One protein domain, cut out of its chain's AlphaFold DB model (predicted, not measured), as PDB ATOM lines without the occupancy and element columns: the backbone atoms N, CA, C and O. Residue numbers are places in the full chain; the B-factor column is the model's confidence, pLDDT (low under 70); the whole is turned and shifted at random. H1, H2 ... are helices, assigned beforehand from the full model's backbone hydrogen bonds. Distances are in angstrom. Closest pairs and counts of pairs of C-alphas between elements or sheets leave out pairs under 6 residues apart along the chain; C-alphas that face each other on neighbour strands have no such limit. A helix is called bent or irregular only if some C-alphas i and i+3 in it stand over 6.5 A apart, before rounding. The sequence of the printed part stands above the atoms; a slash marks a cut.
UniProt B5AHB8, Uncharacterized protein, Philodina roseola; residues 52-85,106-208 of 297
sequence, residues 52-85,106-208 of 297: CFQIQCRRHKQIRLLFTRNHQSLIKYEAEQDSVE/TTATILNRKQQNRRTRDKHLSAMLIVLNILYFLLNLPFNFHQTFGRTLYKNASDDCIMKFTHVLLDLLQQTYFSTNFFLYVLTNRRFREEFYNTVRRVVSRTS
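Overview. This is residues 52 to 85 and 106 to 208 of the 297 residues of an uncharacterized protein of Philodina roseola (UniProt B5AHB8). A long helical hairpin, H2 with H3 folded back beside its later part, makes an extended body, and at the end of H3 the short helix H4 turns off at a corner and sticks out as an arm with residues 198 to 208. The first part of H2, residues 106 to 123, runs on free of the hairpin, and H1 is a separate long helix that touches none of the others. The printed part has 137 residues with four named helices, in the order H1, H2, H3, H4, and no named strand; the class is all helix. The whole is extended, with a radius of gyration of the C-alphas of 26.5 A and spans of 93 by 45 by 28 A.

Along the chain. H1 is residues 52 to 85 and measures 48.9 A from first to last C-alpha, starting with C-alpha 52 at (210.193, 236.400, 271.192). H2, residues 106 to 153, is the longest helix by residues and measures 68.1 A; its C-alpha 106 is at (215.935, 199.496, 252.943). H2 has a kink of 39 degrees near residue 147 and is irregular, with C-alphas 148 and 151 7.3 A apart. H3, residues 160 to 188, measures 41.7 A and has a kink of 29 degrees near residue 182. H4, residues 190 to 208, measures 26.8 A and ends with C-alpha 208 at (235.308, 241.372, 278.921).

Arrangement. H1 stands free along its whole length and is apart from H2, H3 and H4. H2 touches H3 with residues 128 to 150 alone, and the closest C-alphas, those of Phe 143 and Leu 170, are 5.4 A apart. The two are a hairpin and run opposite ways at a shallow tilt of 9 degrees. H3 and H4 touch only at the corner by their link, with the C-alphas of Val 186 and Arg 193 the closest at 5.1 A. Their lines are about perpendicular, at 80 degrees. H2 and H4 are apart. Every O i to N i+4 pair is within hydrogen-bond range in H1 and H4; in H2 it is 40 of 44 pairs and in H3 24 of 25.

Size, cuts and confidence. The two C-alphas farthest apart, those of Glu 85 and Ala 157, are 93.4 A from each other. Residues 86 to 105 are not printed, and C-alphas 85 and 106 are 19.4 A apart across this cut. Of the links that are printed whole, H2 to H3 is short and H3 to H4 is tight. The mean pLDDT of the printed part is 75.1, and the model's confidence is under 70 in residues 52 to 85, 106 to 118, 156 to 158 and 206 to 208.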
ATOM      1  N   CYS A  52     210.420 237.541 270.304       55.75
ATOM      2  CA  CYS A  52     210.193 236.400 271.192       55.75
ATOM      3  C   CYS A  52     209.110 235.458 270.638       55.75
ATOM      4  O   CYS A  52     209.301 234.239 270.672       55.75
ATOM      5  N   PHE A  53     208.043 235.998 270.036       56.19
ATOM      6  CA  PHE A  53     207.018 235.210 269.344       56.19
ATOM      7  C   PHE A  53     207.583 234.465 268.129       56.19
ATOM      8  O   PHE A  53     207.329 233.275 267.974       56.19
ATOM      9  N   GLN A  54     208.419 235.097 267.298       60.56
ATOM     10  CA  GLN A  54     209.062 234.421 266.162       60.56
ATOM     11  C   GLN A  54     209.984 233.277 266.604       60.56
ATOM     12  O   GLN A  54     210.008 232.219 265.965       60.56
ATOM     13  N   ILE A  55     210.730 233.458 267.698       61.69
ATOM     14  CA  ILE A  55     211.601 232.414 268.253       61.69
ATOM     15  C   ILE A  55     210.762 231.250 268.802       61.69
ATOM     16  O   ILE A  55     211.065 230.088 268.513       61.69
ATOM     17  N   GLN A  56     209.674 231.538 269.523       60.50
ATOM     18  CA  GLN A  56     208.752 230.514 270.024       60.50
ATOM     19  C   GLN A  56     208.026 229.783 268.882       60.50
ATOM     20  O   GLN A  56     207.991 228.553 268.878       60.50
ATOM     21  N   CYS A  57     207.558 230.493 267.850       68.06
ATOM     22  CA  CYS A  57     206.943 229.895 266.663       68.06
ATOM     23  C   CYS A  57     207.916 229.002 265.881       68.06
ATOM     24  O   CYS A  57     207.518 227.934 265.411       68.06
ATOM     25  N   ARG A  58     209.201 229.374 265.763       61.50
ATOM     26  CA  ARG A  58     210.221 228.511 265.137       61.50
ATOM     27  C   ARG A  58     210.455 227.234 265.937       61.50
ATOM     28  O   ARG A  58     210.506 226.157 265.345       61.50
ATOM     29  N   ARG A  59     210.539 227.337 267.266       62.47
ATOM     30  CA  ARG A  59     210.721 226.179 268.153       62.47
ATOM     31  C   ARG A  59     209.504 225.251 268.111       62.47
ATOM     32  O   ARG A  59     209.668 224.042 267.981       62.47
ATOM     33  N   HIS A  60     208.295 225.810 268.098       67.06
ATOM     34  CA  HIS A  60     207.054 225.045 267.975       67.06
ATOM     35  C   HIS A  60     206.918 224.369 266.601       67.06
ATOM     36  O   HIS A  60     206.564 223.197 266.525       67.06
ATOM     37  N   LYS A  61     207.289 225.050 265.507       64.50
ATOM     38  CA  LYS A  61     207.330 224.449 264.163       64.50
ATOM     39  C   LYS A  61     208.345 223.307 264.080       64.50
ATOM     40  O   LYS A  61     208.065 222.298 263.445       64.50
ATOM     41  N   GLN A  62     209.497 223.441 264.731       60.66
ATOM     42  CA  GLN A  62     210.517 222.394 264.768       60.66
ATOM     43  C   GLN A  62     210.050 221.167 265.567       60.66
ATOM     44  O   GLN A  62     210.223 220.046 265.094       60.66
ATOM     45  N   ILE A  63     209.397 221.375 266.716       62.00
ATOM     46  CA  ILE A  63     208.774 220.302 267.511       62.00
ATOM     47  C   ILE A  63     207.647 219.635 266.720       62.00
ATOM     48  O   ILE A  63     207.608 218.412 266.646       62.00
ATOM     49  N   ARG A  64     206.782 220.414 266.057       55.59
ATOM     50  CA  ARG A  64     205.707 219.882 265.211       55.59
ATOM     51  C   ARG A  64     206.264 219.066 264.047       55.59
ATOM     52  O   ARG A  64     205.779 217.976 263.815       55.59
ATOM     53  N   LEU A  65     207.313 219.527 263.365       54.09
ATOM     54  CA  LEU A  65     207.961 218.758 262.295       54.09
ATOM     55  C   LEU A  65     208.619 217.468 262.810       54.09
ATOM     56  O   LEU A  65     208.566 216.459 262.117       54.09
ATOM     57  N   LEU A  66     209.209 217.480 264.010       58.53
ATOM     58  CA  LEU A  66     209.734 216.275 264.665       58.53
ATOM     59  C   LEU A  66     208.610 215.286 265.005       58.53
ATOM     60  O   LEU A  66     208.710 214.115 264.654       58.53
ATOM     61  N   PHE A  67     207.518 215.767 265.604       55.47
ATOM     62  CA  PHE A  67     206.350 214.947 265.929       55.47
ATOM     63  C   PHE A  67     205.648 214.411 264.682       55.47
ATOM     64  O   PHE A  67     205.350 213.227 264.622       55.47
ATOM     65  N   THR A  68     205.430 215.233 263.655       56.91
ATOM     66  CA  THR A  68     204.795 214.804 262.400       56.91
ATOM     67  C   THR A  68     205.677 213.819 261.636       56.91
ATOM     68  O   THR A  68     205.156 212.876 261.053       56.91
ATOM     69  N   ARG A  69     207.008 213.976 261.671       56.28
ATOM     70  CA  ARG A  69     207.931 213.017 261.050       56.28
ATOM     71  C   ARG A  69     207.923 211.671 261.775       56.28
ATOM     72  O   ARG A  69     207.933 210.653 261.094       56.28
ATOM     73  N   ASN A  70     207.837 211.679 263.108       58.03
ATOM     74  CA  ASN A  70     207.696 210.465 263.915       58.03
ATOM     75  C   ASN A  70     206.315 209.812 263.744       58.03
ATOM     76  O   ASN A  70     206.223 208.595 263.661       58.03
ATOM     77  N   HIS A  71     205.252 210.606 263.617       55.66
ATOM     78  CA  HIS A  71     203.892 210.111 263.402       55.66
ATOM     79  C   HIS A  71     203.708 209.534 261.993       55.66
ATOM     80  O   HIS A  71     203.052 208.513 261.828       55.66
ATOM     81  N   GLN A  72     204.304 210.144 260.963       62.00
ATOM     82  CA  GLN A  72     204.292 209.580 259.611       62.00
ATOM     83  C   GLN A  72     205.146 208.316 259.508       62.00
ATOM     84  O   GLN A  72     204.774 207.409 258.773       62.00
ATOM     85  N   SER A  73     206.268 208.228 260.234       58.75
ATOM     86  CA  SER A  73     207.027 206.975 260.301       58.75
ATOM     87  C   SER A  73     206.294 205.890 261.084       58.75
ATOM     88  O   SER A  73     206.403 204.736 260.698       58.75
ATOM     89  N   LEU A  74     205.539 206.252 262.127       56.47
ATOM     90  CA  LEU A  74     204.722 205.311 262.897       56.47
ATOM     91  C   LEU A  74     203.558 204.772 262.057       56.47
ATOM     92  O   LEU A  74     203.460 203.566 261.902       56.47
ATOM     93  N   ILE A  75     202.774 205.646 261.406       67.31
ATOM     94  CA  ILE A  75     201.691 205.226 260.492       67.31
ATOM     95  C   ILE A  75     202.242 204.331 259.378       67.31
ATOM     96  O   ILE A  75     201.609 203.359 258.979       67.31
ATOM     97  N   LYS A  76     203.421 204.666 258.839       68.38
ATOM     98  CA  LYS A  76     204.029 203.869 257.774       68.38
ATOM     99  C   LYS A  76     204.492 202.498 258.279       68.38
ATOM    100  O   LYS A  76     204.360 201.530 257.543       68.38
ATOM    101  N   TYR A  77     204.991 202.424 259.511       58.84
ATOM    102  CA  TYR A  77     205.357 201.169 260.161       58.84
ATOM    103  C   TYR A  77     204.123 200.306 260.459       58.84
ATOM    104  O   TYR A  77     204.135 199.126 260.140       58.84
ATOM    105  N   GLU A  78     203.042 200.899 260.972       63.62
ATOM    106  CA  GLU A  78     201.761 200.213 261.208       63.62
ATOM    107  C   GLU A  78     201.155 199.685 259.896       63.62
ATOM    108  O   GLU A  78     200.778 198.522 259.818       63.62
ATOM    109  N   ALA A  79     201.163 200.477 258.817       66.75
ATOM    110  CA  ALA A  79     200.696 200.027 257.502       66.75
ATOM    111  C   ALA A  79     201.574 198.913 256.890       66.75
ATOM    112  O   ALA A  79     201.068 198.000 256.231       66.75
ATOM    113  N   GLU A  80     202.895 198.976 257.088       59.84
ATOM    114  CA  GLU A  80     203.813 197.901 256.695       59.84
ATOM    115  C   GLU A  80     203.591 196.635 257.545       59.84
ATOM    116  O   GLU A  80     203.650 195.536 257.006       59.84
ATOM    117  N   GLN A  81     203.237 196.759 258.826       60.59
ATOM    118  CA  GLN A  81     202.934 195.621 259.697       60.59
ATOM    119  C   GLN A  81     201.586 194.957 259.350       60.59
ATOM    120  O   GLN A  81     201.538 193.737 259.187       60.59
ATOM    121  N   ASP A  82     200.534 195.744 259.105       55.25
ATOM    122  CA  ASP A  82     199.208 195.252 258.691       55.25
ATOM    123  C   ASP A  82     199.249 194.511 257.341       55.25
ATOM    124  O   ASP A  82     198.485 193.573 257.094       55.25
ATOM    125  N   SER A  83     200.143 194.927 256.436       59.94
ATOM    126  CA  SER A  83     200.331 194.257 255.143       59.94
ATOM    127  C   SER A  83     201.103 192.939 255.246       59.94
ATOM    128  O   SER A  83     200.848 192.037 254.448       59.94
ATOM    129  N   VAL A  84     201.980 192.795 256.245       57.47
ATOM    130  CA  VAL A  84     202.677 191.535 256.549       57.47
ATOM    131  C   VAL A  84     201.733 190.555 257.250       57.47
ATOM    132  O   VAL A  84     201.702 189.381 256.894       57.47
ATOM    133  N   GLU A  85     200.893 191.033 258.168       52.31
ATOM    134  CA  GLU A  85     199.940 190.192 258.903       52.31
ATOM    135  C   GLU A  85     198.825 189.636 257.993       52.31
ATOM    136  O   GLU A  85     198.432 188.474 258.125       52.31
ATOM    137  N   THR A 106     215.254 198.594 252.000       52.81
ATOM    138  CA  THR A 106     215.935 199.496 252.943       52.81
ATOM    139  C   THR A 106     217.214 200.112 252.371       52.81
ATOM    140  O   THR A 106     217.449 201.308 252.550       52.81
ATOM    141  N   THR A 107     218.029 199.366 251.622       51.59
ATOM    142  CA  THR A 107     219.246 199.913 250.994       51.59
ATOM    143  C   THR A 107     218.927 200.858 249.834       51.59
ATOM    144  O   THR A 107     219.534 201.933 249.747       51.59
ATOM    145  N   ALA A 108     217.919 200.554 249.009       54.94
ATOM    146  CA  ALA A 108     217.478 201.432 247.923       54.94
ATOM    147  C   ALA A 108     216.941 202.786 248.434       54.94
ATOM    148  O   ALA A 108     217.252 203.838 247.868       54.94
ATOM    149  N   THR A 109     216.190 202.803 249.542       56.66
ATOM    150  CA  THR A 109     215.672 204.049 250.143       56.66
ATOM    151  C   THR A 109     216.764 204.895 250.812       56.66
ATOM    152  O   THR A 109     216.714 206.131 250.748       56.66
ATOM    153  N   ILE A 110     217.793 204.271 251.396       59.62
ATOM    154  CA  ILE A 110     218.970 204.963 251.951       59.62
ATOM    155  C   ILE A 110     219.833 205.573 250.833       59.62
ATOM    156  O   ILE A 110     220.265 206.726 250.952       59.62
ATOM    157  N   LEU A 111     220.039 204.846 249.728       58.84
ATOM    158  CA  LEU A 111     220.724 205.347 248.531       58.84
ATOM    159  C   LEU A 111     219.988 206.544 247.917       58.84
ATOM    160  O   LEU A 111     220.610 207.578 247.655       58.84
ATOM    161  N   ASN A 112     218.660 206.460 247.792       58.19
ATOM    162  CA  ASN A 112     217.844 207.555 247.264       58.19
ATOM    163  C   ASN A 112     217.914 208.803 248.161       58.19
ATOM    164  O   ASN A 112     218.130 209.911 247.670       58.19
ATOM    165  N   ARG A 113     217.853 208.643 249.494       60.81
ATOM    166  CA  ARG A 113     218.033 209.759 250.448       60.81
ATOM    167  C   ARG A 113     219.419 210.401 250.359       60.81
ATOM    168  O   ARG A 113     219.521 211.630 250.407       60.81
ATOM    169  N   LYS A 114     220.492 209.612 250.214       59.69
ATOM    170  CA  LYS A 114     221.855 210.146 250.028       59.69
ATOM    171  C   LYS A 114     221.978 210.920 248.710       59.69
ATOM    172  O   LYS A 114     222.555 212.008 248.709       59.69
ATOM    173  N   GLN A 115     221.398 210.425 247.615       61.50
ATOM    174  CA  GLN A 115     221.378 211.136 246.331       61.50
ATOM    175  C   GLN A 115     220.553 212.432 246.388       61.50
ATOM    176  O   GLN A 115     220.984 213.457 245.860       61.50
ATOM    177  N   GLN A 116     219.415 212.441 247.087       61.34
ATOM    178  CA  GLN A 116     218.582 213.639 247.258       61.34
ATOM    179  C   GLN A 116     219.285 214.726 248.096       61.34
ATOM    180  O   GLN A 116     219.220 215.912 247.761       61.34
ATOM    181  N   ASN A 117     220.033 214.333 249.134       63.44
ATOM    182  CA  ASN A 117     220.863 215.254 249.919       63.44
ATOM    183  C   ASN A 117     222.038 215.835 249.110       63.44
ATOM    184  O   ASN A 117     222.374 217.006 249.273       63.44
ATOM    185  N   ARG A 118     222.645 215.054 248.205       69.62
ATOM    186  CA  ARG A 118     223.670 215.575 247.282       69.62
ATOM    187  C   ARG A 118     223.064 216.592 246.308       69.62
ATOM    188  O   ARG A 118     223.537 217.720 246.248       69.62
ATOM    189  N   ARG A 119     221.933 216.261 245.673       72.38
ATOM    190  CA  ARG A 119     221.227 217.163 244.741       72.38
ATOM    191  C   ARG A 119     220.785 218.480 245.388       72.38
ATOM    192  O   ARG A 119     220.824 219.518 244.740       72.38
ATOM    193  N   THR A 120     220.349 218.466 246.649       72.38
ATOM    194  CA  THR A 120     219.981 219.704 247.364       72.38
ATOM    195  C   THR A 120     221.200 220.563 247.682       72.38
ATOM    196  O   THR A 120     221.156 221.770 247.459       72.38
ATOM    197  N   ARG A 121     222.313 219.959 248.121       74.81
ATOM    198  CA  ARG A 121     223.585 220.671 248.311       74.81
ATOM    199  C   ARG A 121     224.063 221.325 247.013       74.81
ATOM    200  O   ARG A 121     224.433 222.495 247.031       74.81
ATOM    201  N   ASP A 122     223.999 220.600 245.903       77.25
ATOM    202  CA  ASP A 122     224.468 221.097 244.609       77.25
ATOM    203  C   ASP A 122     223.565 222.230 244.086       77.25
ATOM    204  O   ASP A 122     224.072 223.225 243.577       77.25
ATOM    205  N   LYS A 123     222.243 222.162 244.323       77.38
ATOM    206  CA  LYS A 123     221.308 223.278 244.060       77.38
ATOM    207  C   LYS A 123     221.611 224.525 244.894       77.38
ATOM    208  O   LYS A 123     221.498 225.639 244.396       77.38
ATOM    209  N   HIS A 124     221.975 224.364 246.168       78.81
ATOM    210  CA  HIS A 124     222.365 225.502 247.006       78.81
ATOM    211  C   HIS A 124     223.674 226.136 246.528       78.81
ATOM    212  O   HIS A 124     223.801 227.360 246.539       78.81
ATOM    213  N   LEU A 125     224.626 225.313 246.085       80.25
ATOM    214  CA  LEU A 125     225.903 225.780 245.559       80.25
ATOM    215  C   LEU A 125     225.730 226.486 244.208       80.25
ATOM    216  O   LEU A 125     226.286 227.564 244.014       80.25
ATOM    217  N   SER A 126     224.907 225.948 243.304       84.25
ATOM    218  CA  SER A 126     224.618 226.603 242.026       84.25
ATOM    219  C   SER A 126     223.870 227.923 242.211       84.25
ATOM    220  O   SER A 126     224.257 228.924 241.614       84.25
ATOM    221  N   ALA A 127     222.871 227.979 243.100       83.50
ATOM    222  CA  ALA A 127     222.175 229.224 243.428       83.50
ATOM    223  C   ALA A 127     223.134 230.290 243.984       83.50
ATOM    224  O   ALA A 127     223.062 231.454 243.595       83.50
ATOM    225  N   MET A 128     224.073 229.894 244.849       81.50
ATOM    226  CA  MET A 128     225.113 230.788 245.362       81.50
ATOM    227  C   MET A 128     226.002 231.333 244.240       81.50
ATOM    228  O   MET A 128     226.251 232.535 244.201       81.50
ATOM    229  N   LEU A 129     226.460 230.477 243.321       85.19
ATOM    230  CA  LEU A 129     227.289 230.898 242.188       85.19
ATOM    231  C   LEU A 129     226.542 231.854 241.254       85.19
ATOM    232  O   LEU A 129     227.132 232.819 240.776       85.19
ATOM    233  N   ILE A 130     225.248 231.627 241.017       88.19
ATOM    234  CA  ILE A 130     224.420 232.526 240.201       88.19
ATOM    235  C   ILE A 130     224.338 233.909 240.854       88.19
ATOM    236  O   ILE A 130     224.606 234.909 240.195       88.19
ATOM    237  N   VAL A 131     224.037 233.976 242.154       86.00
ATOM    238  CA  VAL A 131     223.981 235.250 242.892       86.00
ATOM    239  C   VAL A 131     225.324 235.976 242.838       86.00
ATOM    240  O   VAL A 131     225.355 237.187 242.644       86.00
ATOM    241  N   LEU A 132     226.432 235.244 242.962       85.69
ATOM    242  CA  LEU A 132     227.779 235.810 242.941       85.69
ATOM    243  C   LEU A 132     228.139 236.380 241.559       85.69
ATOM    244  O   LEU A 132     228.708 237.465 241.478       85.69
ATOM    245  N   ASN A 133     227.735 235.700 240.483       87.62
ATOM    246  CA  ASN A 133     227.874 236.212 239.118       87.62
ATOM    247  C   ASN A 133     227.018 237.462 238.886       87.62
ATOM    248  O   ASN A 133     227.508 238.441 238.336       87.62
ATOM    249  N   ILE A 134     225.762 237.474 239.346       89.75
ATOM    250  CA  ILE A 134     224.898 238.660 239.239       89.75
ATOM    251  C   ILE A 134     225.517 239.844 239.994       89.75
ATOM    252  O   ILE A 134     225.577 240.947 239.456       89.75
ATOM    253  N   LEU A 135     226.024 239.617 241.210       86.88
ATOM    254  CA  LEU A 135     226.712 240.652 241.984       86.88
ATOM    255  C   LEU A 135     227.961 241.166 241.262       86.88
ATOM    256  O   LEU A 135     228.201 242.369 241.242       86.88
ATOM    257  N   TYR A 136     228.739 240.262 240.660       87.06
ATOM    258  CA  TYR A 136     229.903 240.625 239.859       87.06
ATOM    259  C   TYR A 136     229.504 241.540 238.701       87.06
ATOM    260  O   TYR A 136     230.104 242.597 238.534       87.06
ATOM    261  N   PHE A 137     228.462 241.189 237.944       89.44
ATOM    262  CA  PHE A 137     227.989 242.040 236.856       89.44
ATOM    263  C   PHE A 137     227.506 243.401 237.364       89.44
ATOM    264  O   PHE A 137     227.904 244.420 236.814       89.44
ATOM    265  N   LEU A 138     226.721 243.455 238.439       88.38
ATOM    266  CA  LEU A 138     226.208 244.723 238.963       88.38
ATOM    267  C   LEU A 138     227.308 245.658 239.485       88.38
ATOM    268  O   LEU A 138     227.171 246.871 239.365       88.38
ATOM    269  N   LEU A 139     228.379 245.110 240.062       87.62
ATOM    270  CA  LEU A 139     229.408 245.904 240.737       87.62
ATOM    271  C   LEU A 139     230.629 246.189 239.848       87.62
ATOM    272  O   LEU A 139     231.168 247.289 239.915       87.62
ATOM    273  N   ASN A 140     231.046 245.253 238.985       87.38
ATOM    274  CA  ASN A 140     232.211 245.437 238.105       87.38
ATOM    275  C   ASN A 140     231.865 245.982 236.718       87.38
ATOM    276  O   ASN A 140     232.696 246.656 236.109       87.38
ATOM    277  N   LEU A 141     230.683 245.689 236.170       88.50
ATOM    278  CA  LEU A 141     230.348 246.129 234.811       88.50
ATOM    279  C   LEU A 141     230.304 247.662 234.685       88.50
ATOM    280  O   LEU A 141     230.889 248.168 233.727       88.50
ATOM    281  N   PRO A 142     229.729 248.425 235.639       87.94
ATOM    282  CA  PRO A 142     229.736 249.887 235.570       87.94
ATOM    283  C   PRO A 142     231.148 250.486 235.560       87.94
ATOM    284  O   PRO A 142     231.411 251.420 234.804       87.94
ATOM    285  N   PHE A 143     232.072 249.916 236.341       88.38
ATOM    286  CA  PHE A 143     233.475 250.337 236.364       88.38
ATOM    287  C   PHE A 143     234.160 250.092 235.014       88.38
ATOM    288  O   PHE A 143     234.721 251.018 234.428       88.38
ATOM    289  N   ASN A 144     234.039 248.877 234.469       87.56
ATOM    290  CA  ASN A 144     234.620 248.531 233.167       87.56
ATOM    291  C   ASN A 144     234.033 249.383 232.031       87.56
ATOM    292  O   ASN A 144     234.760 249.824 231.138       87.56
ATOM    293  N   PHE A 145     232.726 249.658 232.078       89.25
ATOM    294  CA  PHE A 145     232.062 250.520 231.107       89.25
ATOM    295  C   PHE A 145     232.596 251.955 231.184       89.25
ATOM    296  O   PHE A 145     232.978 252.530 230.166       89.25
ATOM    297  N   HIS A 146     232.709 252.516 232.390       87.69
ATOM    298  CA  HIS A 146     233.269 253.851 232.596       87.69
ATOM    299  C   HIS A 146     234.739 253.941 232.164       87.69
ATOM    300  O   HIS A 146     235.138 254.923 231.543       87.69
ATOM    301  N   GLN A 147     235.549 252.915 232.430       86.69
ATOM    302  CA  GLN A 147     236.951 252.881 232.012       86.69
ATOM    303  C   GLN A 147     237.101 252.816 230.483       86.69
ATOM    304  O   GLN A 147     237.979 253.473 229.924       86.69
ATOM    305  N   THR A 148     236.233 252.057 229.808       87.31
ATOM    306  CA  THR A 148     236.299 251.846 228.353       87.31
ATOM    307  C   THR A 148     235.730 253.030 227.570       87.31
ATOM    308  O   THR A 148     236.323 253.456 226.583       87.31
ATOM    309  N   PHE A 149     234.598 253.585 228.012       86.25
ATOM    310  CA  PHE A 149     233.861 254.614 227.270       86.25
ATOM    311  C   PHE A 149     233.984 256.021 227.862       86.25
ATOM    312  O   PHE A 149     233.594 256.986 227.208       86.25
ATOM    313  N   GLY A 150     234.542 256.178 229.066       79.50
ATOM    314  CA  GLY A 150     234.626 257.471 229.751       79.50
ATOM    315  C   GLY A 150     235.394 258.523 228.951       79.50
ATOM    316  O   GLY A 150     234.938 259.655 228.831       79.50
ATOM    317  N   ARG A 151     236.498 258.141 228.298       76.94
ATOM    318  CA  ARG A 151     237.265 259.062 227.436       76.94
ATOM    319  C   ARG A 151     236.501 259.516 226.189       76.94
ATOM    320  O   ARG A 151     236.822 260.560 225.636       76.94
ATOM    321  N   THR A 152     235.531 258.729 225.733       79.75
ATOM    322  CA  THR A 152     234.745 259.004 224.521       79.75
ATOM    323  C   THR A 152     233.466 259.781 224.838       79.75
ATOM    324  O   THR A 152     232.990 260.543 224.002       79.75
ATOM    325  N   LEU A 153     232.902 259.579 226.035       74.38
ATOM    326  CA  LEU A 153     231.644 260.188 226.475       74.38
ATOM    327  C   LEU A 153     231.823 261.587 227.075       74.38
ATOM    328  O   LEU A 153     230.932 262.419 226.921       74.38
ATOM    329  N   TYR A 154     232.950 261.859 227.734       72.94
ATOM    330  CA  TYR A 154     233.196 263.147 228.387       72.94
ATOM    331  C   TYR A 154     234.112 264.036 227.539       72.94
ATOM    332  O   TYR A 154     235.167 263.608 227.074       72.94
ATOM    333  N   LYS A 155     233.722 265.304 227.342       72.56
ATOM    334  CA  LYS A 155     234.584 266.304 226.693       72.56
ATOM    335  C   LYS A 155     235.612 266.824 227.702       72.56
ATOM    336  O   LYS A 155     235.251 267.337 228.756       72.56
ATOM    337  N   ASN A 156     236.887 266.756 227.318       66.44
ATOM    338  CA  ASN A 156     238.094 266.941 228.146       66.44
ATOM    339  C   ASN A 156     238.230 268.235 228.986       66.44
ATOM    340  O   ASN A 156     239.222 268.364 229.692       66.44
ATOM    341  N   ALA A 157     237.319 269.210 228.909       61.44
ATOM    342  CA  ALA A 157     237.517 270.523 229.540       61.44
ATOM    343  C   ALA A 157     236.470 270.901 230.603       61.44
ATOM    344  O   ALA A 157     236.821 271.589 231.556       61.44
ATOM    345  N   SER A 158     235.209 270.475 230.474       65.00
ATOM    346  CA  SER A 158     234.136 270.888 231.399       65.00
ATOM    347  C   SER A 158     233.822 269.858 232.483       65.00
ATOM    348  O   SER A 158     233.390 270.230 233.571       65.00
ATOM    349  N   ASP A 159     234.080 268.574 232.220       76.94
ATOM    350  CA  ASP A 159     233.505 267.480 233.019       76.94
ATOM    351  C   ASP A 159     234.549 266.736 233.866       76.94
ATOM    352  O   ASP A 159     234.264 265.703 234.471       76.94
ATOM    353  N   ASP A 160     235.767 267.268 233.949       80.25
ATOM    354  CA  ASP A 160     236.926 266.577 234.520       80.25
ATOM    355  C   ASP A 160     236.740 266.237 236.015       80.25
ATOM    356  O   ASP A 160     237.111 265.156 236.485       80.25
ATOM    357  N   CYS A 161     236.076 267.121 236.770       82.81
ATOM    358  CA  CYS A 161     235.690 266.869 238.162       82.81
ATOM    359  C   CYS A 161     234.621 265.773 238.290       82.81
ATOM    360  O   CYS A 161     234.722 264.927 239.180       82.81
ATOM    361  N   ILE A 162     233.618 265.766 237.407       84.25
ATOM    362  CA  ILE A 162     232.524 264.783 237.422       84.25
ATOM    363  C   ILE A 162     233.068 263.401 237.057       84.25
ATOM    364  O   ILE A 162     232.744 262.414 237.719       84.25
ATOM    365  N   MET A 163     233.960 263.335 236.068       83.81
ATOM    366  CA  MET A 163     234.633 262.104 235.665       83.81
ATOM    367  C   MET A 163     235.491 261.536 236.805       83.81
ATOM    368  O   MET A 163     235.396 260.348 237.111       83.81
ATOM    369  N   LYS A 164     236.293 262.372 237.486       85.31
ATOM    370  CA  LYS A 164     237.106 261.943 238.640       85.31
ATOM    371  C   LYS A 164     236.244 261.463 239.807       85.31
ATOM    372  O   LYS A 164     236.541 260.422 240.387       85.31
ATOM    373  N   PHE A 165     235.168 262.180 240.128       89.25
ATOM    374  CA  PHE A 165     234.240 261.764 241.180       89.25
ATOM    375  C   PHE A 165     233.577 260.420 240.850       89.25
ATOM    376  O   PHE A 165     233.574 259.512 241.680       89.25
ATOM    377  N   THR A 166     233.082 260.266 239.620       87.56
ATOM    378  CA  THR A 166     232.451 259.024 239.150       87.56
ATOM    379  C   THR A 166     233.441 257.862 239.167       87.56
ATOM    380  O   THR A 166     233.100 256.775 239.625       87.56
ATOM    381  N   HIS A 167     234.691 258.095 238.761       88.69
ATOM    382  CA  HIS A 167     235.753 257.097 238.843       88.69
ATOM    383  C   HIS A 167     235.993 256.633 240.285       88.69
ATOM    384  O   HIS A 167     236.023 255.433 240.539       88.69
ATOM    385  N   VAL A 168     236.135 257.558 241.242       90.62
ATOM    386  CA  VAL A 168     236.332 257.213 242.663       90.62
ATOM    387  C   VAL A 168     235.127 256.457 243.226       90.62
ATOM    388  O   VAL A 168     235.296 255.493 243.969       90.62
ATOM    389  N   LEU A 169     233.908 256.856 242.857       91.38
ATOM    390  CA  LEU A 169     232.688 256.175 243.284       91.38
ATOM    391  C   LEU A 169     232.629 254.730 242.767       91.38
ATOM    392  O   LEU A 169     232.298 253.817 243.522       91.38
ATOM    393  N   LEU A 170     232.961 254.520 241.493       90.38
ATOM    394  CA  LEU A 170     232.978 253.194 240.875       90.38
ATOM    395  C   LEU A 170     234.113 252.319 241.419       90.38
ATOM    396  O   LEU A 170     233.914 251.123 241.611       90.38
ATOM    397  N   ASP A 171     235.264 252.908 241.731       88.81
ATOM    398  CA  ASP A 171     236.381 252.207 242.368       88.81
ATOM    399  C   ASP A 171     236.015 251.757 243.798       88.81
ATOM    400  O   ASP A 171     236.219 250.604 244.178       88.81
ATOM    401  N   LEU A 172     235.338 252.613 244.576       89.44
ATOM    402  CA  LEU A 172     234.765 252.221 245.872       89.44
ATOM    403  C   LEU A 172     233.732 251.096 245.727       89.44
ATOM    404  O   LEU A 172     233.720 250.161 246.530       89.44
ATOM    405  N   LEU A 173     232.888 251.149 244.694       88.06
ATOM    406  CA  LEU A 173     231.917 250.094 244.409       88.06
ATOM    407  C   LEU A 173     232.622 248.758 244.107       88.06
ATOM    408  O   LEU A 173     232.251 247.719 244.658       88.06
ATOM    409  N   GLN A 174     233.704 248.779 243.332       87.44
ATOM    410  CA  GLN A 174     234.532 247.600 243.084       87.44
ATOM    411  C   GLN A 174     235.231 247.097 244.357       87.44
ATOM    412  O   GLN A 174     235.280 245.892 244.611       87.44
ATOM    413  N   GLN A 175     235.711 247.986 245.227       87.19
ATOM    414  CA  GLN A 175     236.250 247.584 246.531       87.19
ATOM    415  C   GLN A 175     235.189 246.899 247.401       87.19
ATOM    416  O   GLN A 175     235.472 245.883 248.047       87.19
ATOM    417  N   THR A 176     233.939 247.378 247.369       85.94
ATOM    418  CA  THR A 176     232.850 246.693 248.076       85.94
ATOM    419  C   THR A 176     232.586 245.297 247.516       85.94
ATOM    420  O   THR A 176     232.314 244.397 248.313       85.94
ATOM    421  N   TYR A 177     232.778 245.049 246.214       85.50
ATOM    422  CA  TYR A 177     232.676 243.700 245.643       85.50
ATOM    423  C   TYR A 177     233.640 242.707 246.316       85.50
ATOM    424  O   TYR A 177     233.215 241.624 246.731       85.50
ATOM    425  N   PHE A 178     234.902 243.079 246.547       82.50
ATOM    426  CA  PHE A 178     235.841 242.206 247.264       82.50
ATOM    427  C   PHE A 178     235.367 241.876 248.684       82.50
ATOM    428  O   PHE A 178     235.481 240.730 249.127       82.50
ATOM    429  N   SER A 179     234.758 242.844 249.375       86.25
ATOM    430  CA  SER A 179     234.153 242.602 250.688       86.25
ATOM    431  C   SER A 179     232.911 241.705 250.606       86.25
ATOM    432  O   SER A 179     232.711 240.847 251.467       86.25
ATOM    433  N   THR A 180     232.101 241.828 249.548       85.44
ATOM    434  CA  THR A 180     230.888 241.014 249.382       85.44
ATOM    435  C   THR A 180     231.198 239.532 249.237       85.44
ATOM    436  O   THR A 180     230.448 238.723 249.777       85.44
ATOM    437  N   ASN A 181     232.330 239.164 248.627       81.12
ATOM    438  CA  ASN A 181     232.778 237.771 248.571       81.12
ATOM    439  C   ASN A 181     232.957 237.187 249.977       81.12
ATOM    440  O   ASN A 181     232.450 236.102 250.262       81.12
ATOM    441  N   PHE A 182     233.594 237.929 250.888       84.50
ATOM    442  CA  PHE A 182     233.727 237.516 252.285       84.50
ATOM    443  C   PHE A 182     232.357 237.322 252.957       84.50
ATOM    444  O   PHE A 182     232.111 236.280 253.569       84.50
ATOM    445  N   PHE A 183     231.433 238.274 252.798       83.94
ATOM    446  CA  PHE A 183     230.081 238.150 253.356       83.94
ATOM    447  C   PHE A 183     229.300 236.975 252.760       83.94
ATOM    448  O   PHE A 183     228.612 236.262 253.491       83.94
ATOM    449  N   LEU A 184     229.444 236.723 251.460       83.56
ATOM    450  CA  LEU A 184     228.861 235.567 250.789       83.56
ATOM    451  C   LEU A 184     229.376 234.267 251.400       83.56
ATOM    452  O   LEU A 184     228.553 233.434 251.768       83.56
ATOM    453  N   TYR A 185     230.687 234.124 251.613       82.19
ATOM    454  CA  TYR A 185     231.254 232.953 252.292       82.19
ATOM    455  C   TYR A 185     230.697 232.758 253.710       82.19
ATOM    456  O   TYR A 185     230.392 231.629 254.100       82.19
ATOM    457  N   VAL A 186     230.507 233.842 254.471       85.38
ATOM    458  CA  VAL A 186     229.882 233.794 255.807       85.38
ATOM    459  C   VAL A 186     228.413 233.360 255.737       85.38
ATOM    460  O   VAL A 186     227.929 232.615 256.596       85.38
ATOM    461  N   LEU A 187     227.666 233.810 254.731       81.00
ATOM    462  CA  LEU A 187     226.247 233.482 254.594       81.00
ATOM    463  C   LEU A 187     226.025 232.057 254.073       81.00
ATOM    464  O   LEU A 187     225.098 231.375 254.524       81.00
ATOM    465  N   THR A 188     226.882 231.578 253.177       79.50
ATOM    466  CA  THR A 188     226.665 230.325 252.449       79.50
ATOM    467  C   THR A 188     227.307 229.130 253.140       79.50
ATOM    468  O   THR A 188     226.685 228.070 253.249       79.50
ATOM    469  N   ASN A 189     228.517 229.284 253.684       80.19
ATOM    470  CA  ASN A 189     229.225 228.191 254.331       80.19
ATOM    471  C   ASN A 189     228.913 228.154 255.830       80.19
ATOM    472  O   ASN A 189     229.457 228.905 256.642       80.19
ATOM    473  N   ARG A 190     228.035 227.220 256.214       80.88
ATOM    474  CA  ARG A 190     227.632 227.027 257.612       80.88
ATOM    475  C   ARG A 190     228.825 226.791 258.544       80.88
ATOM    476  O   ARG A 190     228.830 227.343 259.638       80.88
ATOM    477  N   ARG A 191     229.806 225.989 258.120       84.12
ATOM    478  CA  ARG A 191     230.969 225.654 258.953       84.12
ATOM    479  C   ARG A 191     231.830 226.888 259.199       84.12
ATOM    480  O   ARG A 191     232.142 227.191 260.345       84.12
ATOM    481  N   PHE A 192     232.122 227.642 258.138       85.50
ATOM    482  CA  PHE A 192     232.872 228.893 258.246       85.50
ATOM    483  C   PHE A 192     232.172 229.893 259.170       85.50
ATOM    484  O   PHE A 192     232.803 230.499 260.027       85.50
ATOM    485  N   ARG A 193     230.846 230.011 259.065       88.94
ATOM    486  CA  ARG A 193     230.048 230.870 259.943       88.94
ATOM    487  C   ARG A 193     230.179 230.493 261.418       88.94
ATOM    488  O   ARG A 193     230.342 231.376 262.253       88.94
ATOM    489  N   GLU A 194     230.100 229.207 261.751       89.00
ATOM    490  CA  GLU A 194     230.256 228.729 263.131       89.00
ATOM    491  C   GLU A 194     231.671 229.018 263.669       89.00
ATOM    492  O   GLU A 194     231.821 229.503 264.792       89.00
ATOM    493  N   GLU A 195     232.708 228.804 262.855       89.81
ATOM    494  CA  GLU A 195     234.099 229.130 263.203       89.81
ATOM    495  C   GLU A 195     234.322 230.643 263.366       89.81
ATOM    496  O   GLU A 195     234.953 231.081 264.336       89.81
ATOM    497  N   PHE A 196     233.737 231.454 262.483       90.94
ATOM    498  CA  PHE A 196     233.775 232.912 262.556       90.94
ATOM    499  C   PHE A 196     233.086 233.424 263.825       90.94
ATOM    500  O   PHE A 196     233.696 234.169 264.590       90.94
ATOM    501  N   TYR A 197     231.868 232.960 264.127       90.50
ATOM    502  CA  TYR A 197     231.168 233.320 265.366       90.50
ATOM    503  C   TYR A 197     231.951 232.920 266.614       90.50
ATOM    504  O   TYR A 197     232.032 233.700 267.561       90.50
ATOM    505  N   ASN A 198     232.557 231.733 266.625       90.19
ATOM    506  CA  ASN A 198     233.390 231.299 267.743       90.19
ATOM    507  C   ASN A 198     234.627 232.188 267.909       90.19
ATOM    508  O   ASN A 198     235.003 232.510 269.036       90.19
ATOM    509  N   THR A 199     235.237 232.617 266.807       90.88
ATOM    510  CA  THR A 199     236.398 233.514 266.819       90.88
ATOM    511  C   THR A 199     236.018 234.900 267.324       90.88
ATOM    512  O   THR A 199     236.621 235.383 268.281       90.88
ATOM    513  N   VAL A 200     234.964 235.502 266.768       89.00
ATOM    514  CA  VAL A 200     234.438 236.799 267.215       89.00
ATOM    515  C   VAL A 200     234.049 236.736 268.689       89.00
ATOM    516  O   VAL A 200     234.466 237.586 269.472       89.00
ATOM    517  N   ARG A 201     233.340 235.681 269.111       88.19
ATOM    518  CA  ARG A 201     232.984 235.470 270.517       88.19
ATOM    519  C   ARG A 201     234.223 235.392 271.404       88.19
ATOM    520  O   ARG A 201     234.229 236.023 272.448       88.19
ATOM    521  N   ARG A 202     235.284 234.679 271.008       86.31
ATOM    522  CA  ARG A 202     236.543 234.629 271.778       86.31
ATOM    523  C   ARG A 202     237.204 236.001 271.887       86.31
ATOM    524  O   ARG A 202     237.675 236.345 272.965       86.31
ATOM    525  N   VAL A 203     237.235 236.781 270.808       86.25
ATOM    526  CA  VAL A 203     237.834 238.128 270.803       86.25
ATOM    527  C   VAL A 203     237.048 239.083 271.709       86.25
ATOM    528  O   VAL A 203     237.649 239.774 272.532       86.25
ATOM    529  N   VAL A 204     235.715 239.061 271.623       83.94
ATOM    530  CA  VAL A 204     234.819 239.889 272.450       83.94
ATOM    531  C   VAL A 204     234.836 239.440 273.916       83.94
ATOM    532  O   VAL A 204     234.920 240.259 274.827       83.94
ATOM    533  N   SER A 205     234.832 238.131 274.178       77.06
ATOM    534  CA  SER A 205     234.929 237.592 275.538       77.06
ATOM    535  C   SER A 205     236.264 237.924 276.201       77.06
ATOM    536  O   SER A 205     236.255 238.311 277.362       77.06
ATOM    537  N   ARG A 206     237.390 237.888 275.472       65.88
ATOM    538  CA  ARG A 206     238.703 238.318 275.991       65.88
ATOM    539  C   ARG A 206     238.750 239.796 276.363       65.88
ATOM    540  O   ARG A 206     239.516 240.182 277.237       65.88
ATOM    541  N   THR A 207     237.937 240.633 275.722       59.28
ATOM    542  CA  THR A 207     237.848 242.052 276.089       59.28
ATOM    543  C   THR A 207     237.011 242.275 277.351       59.28
ATOM    544  O   THR A 207     237.225 243.272 278.032       59.28
ATOM    545  N   SER A 208     236.121 241.338 277.698       54.44
ATOM    546  CA  SER A 208     235.308 241.372 278.921       54.44
ATOM    547  C   SER A 208     235.891 240.552 280.081       54.44
ATOM    548  O   SER A 208     235.464 240.747 281.217       54.44
TER     549      SER A 208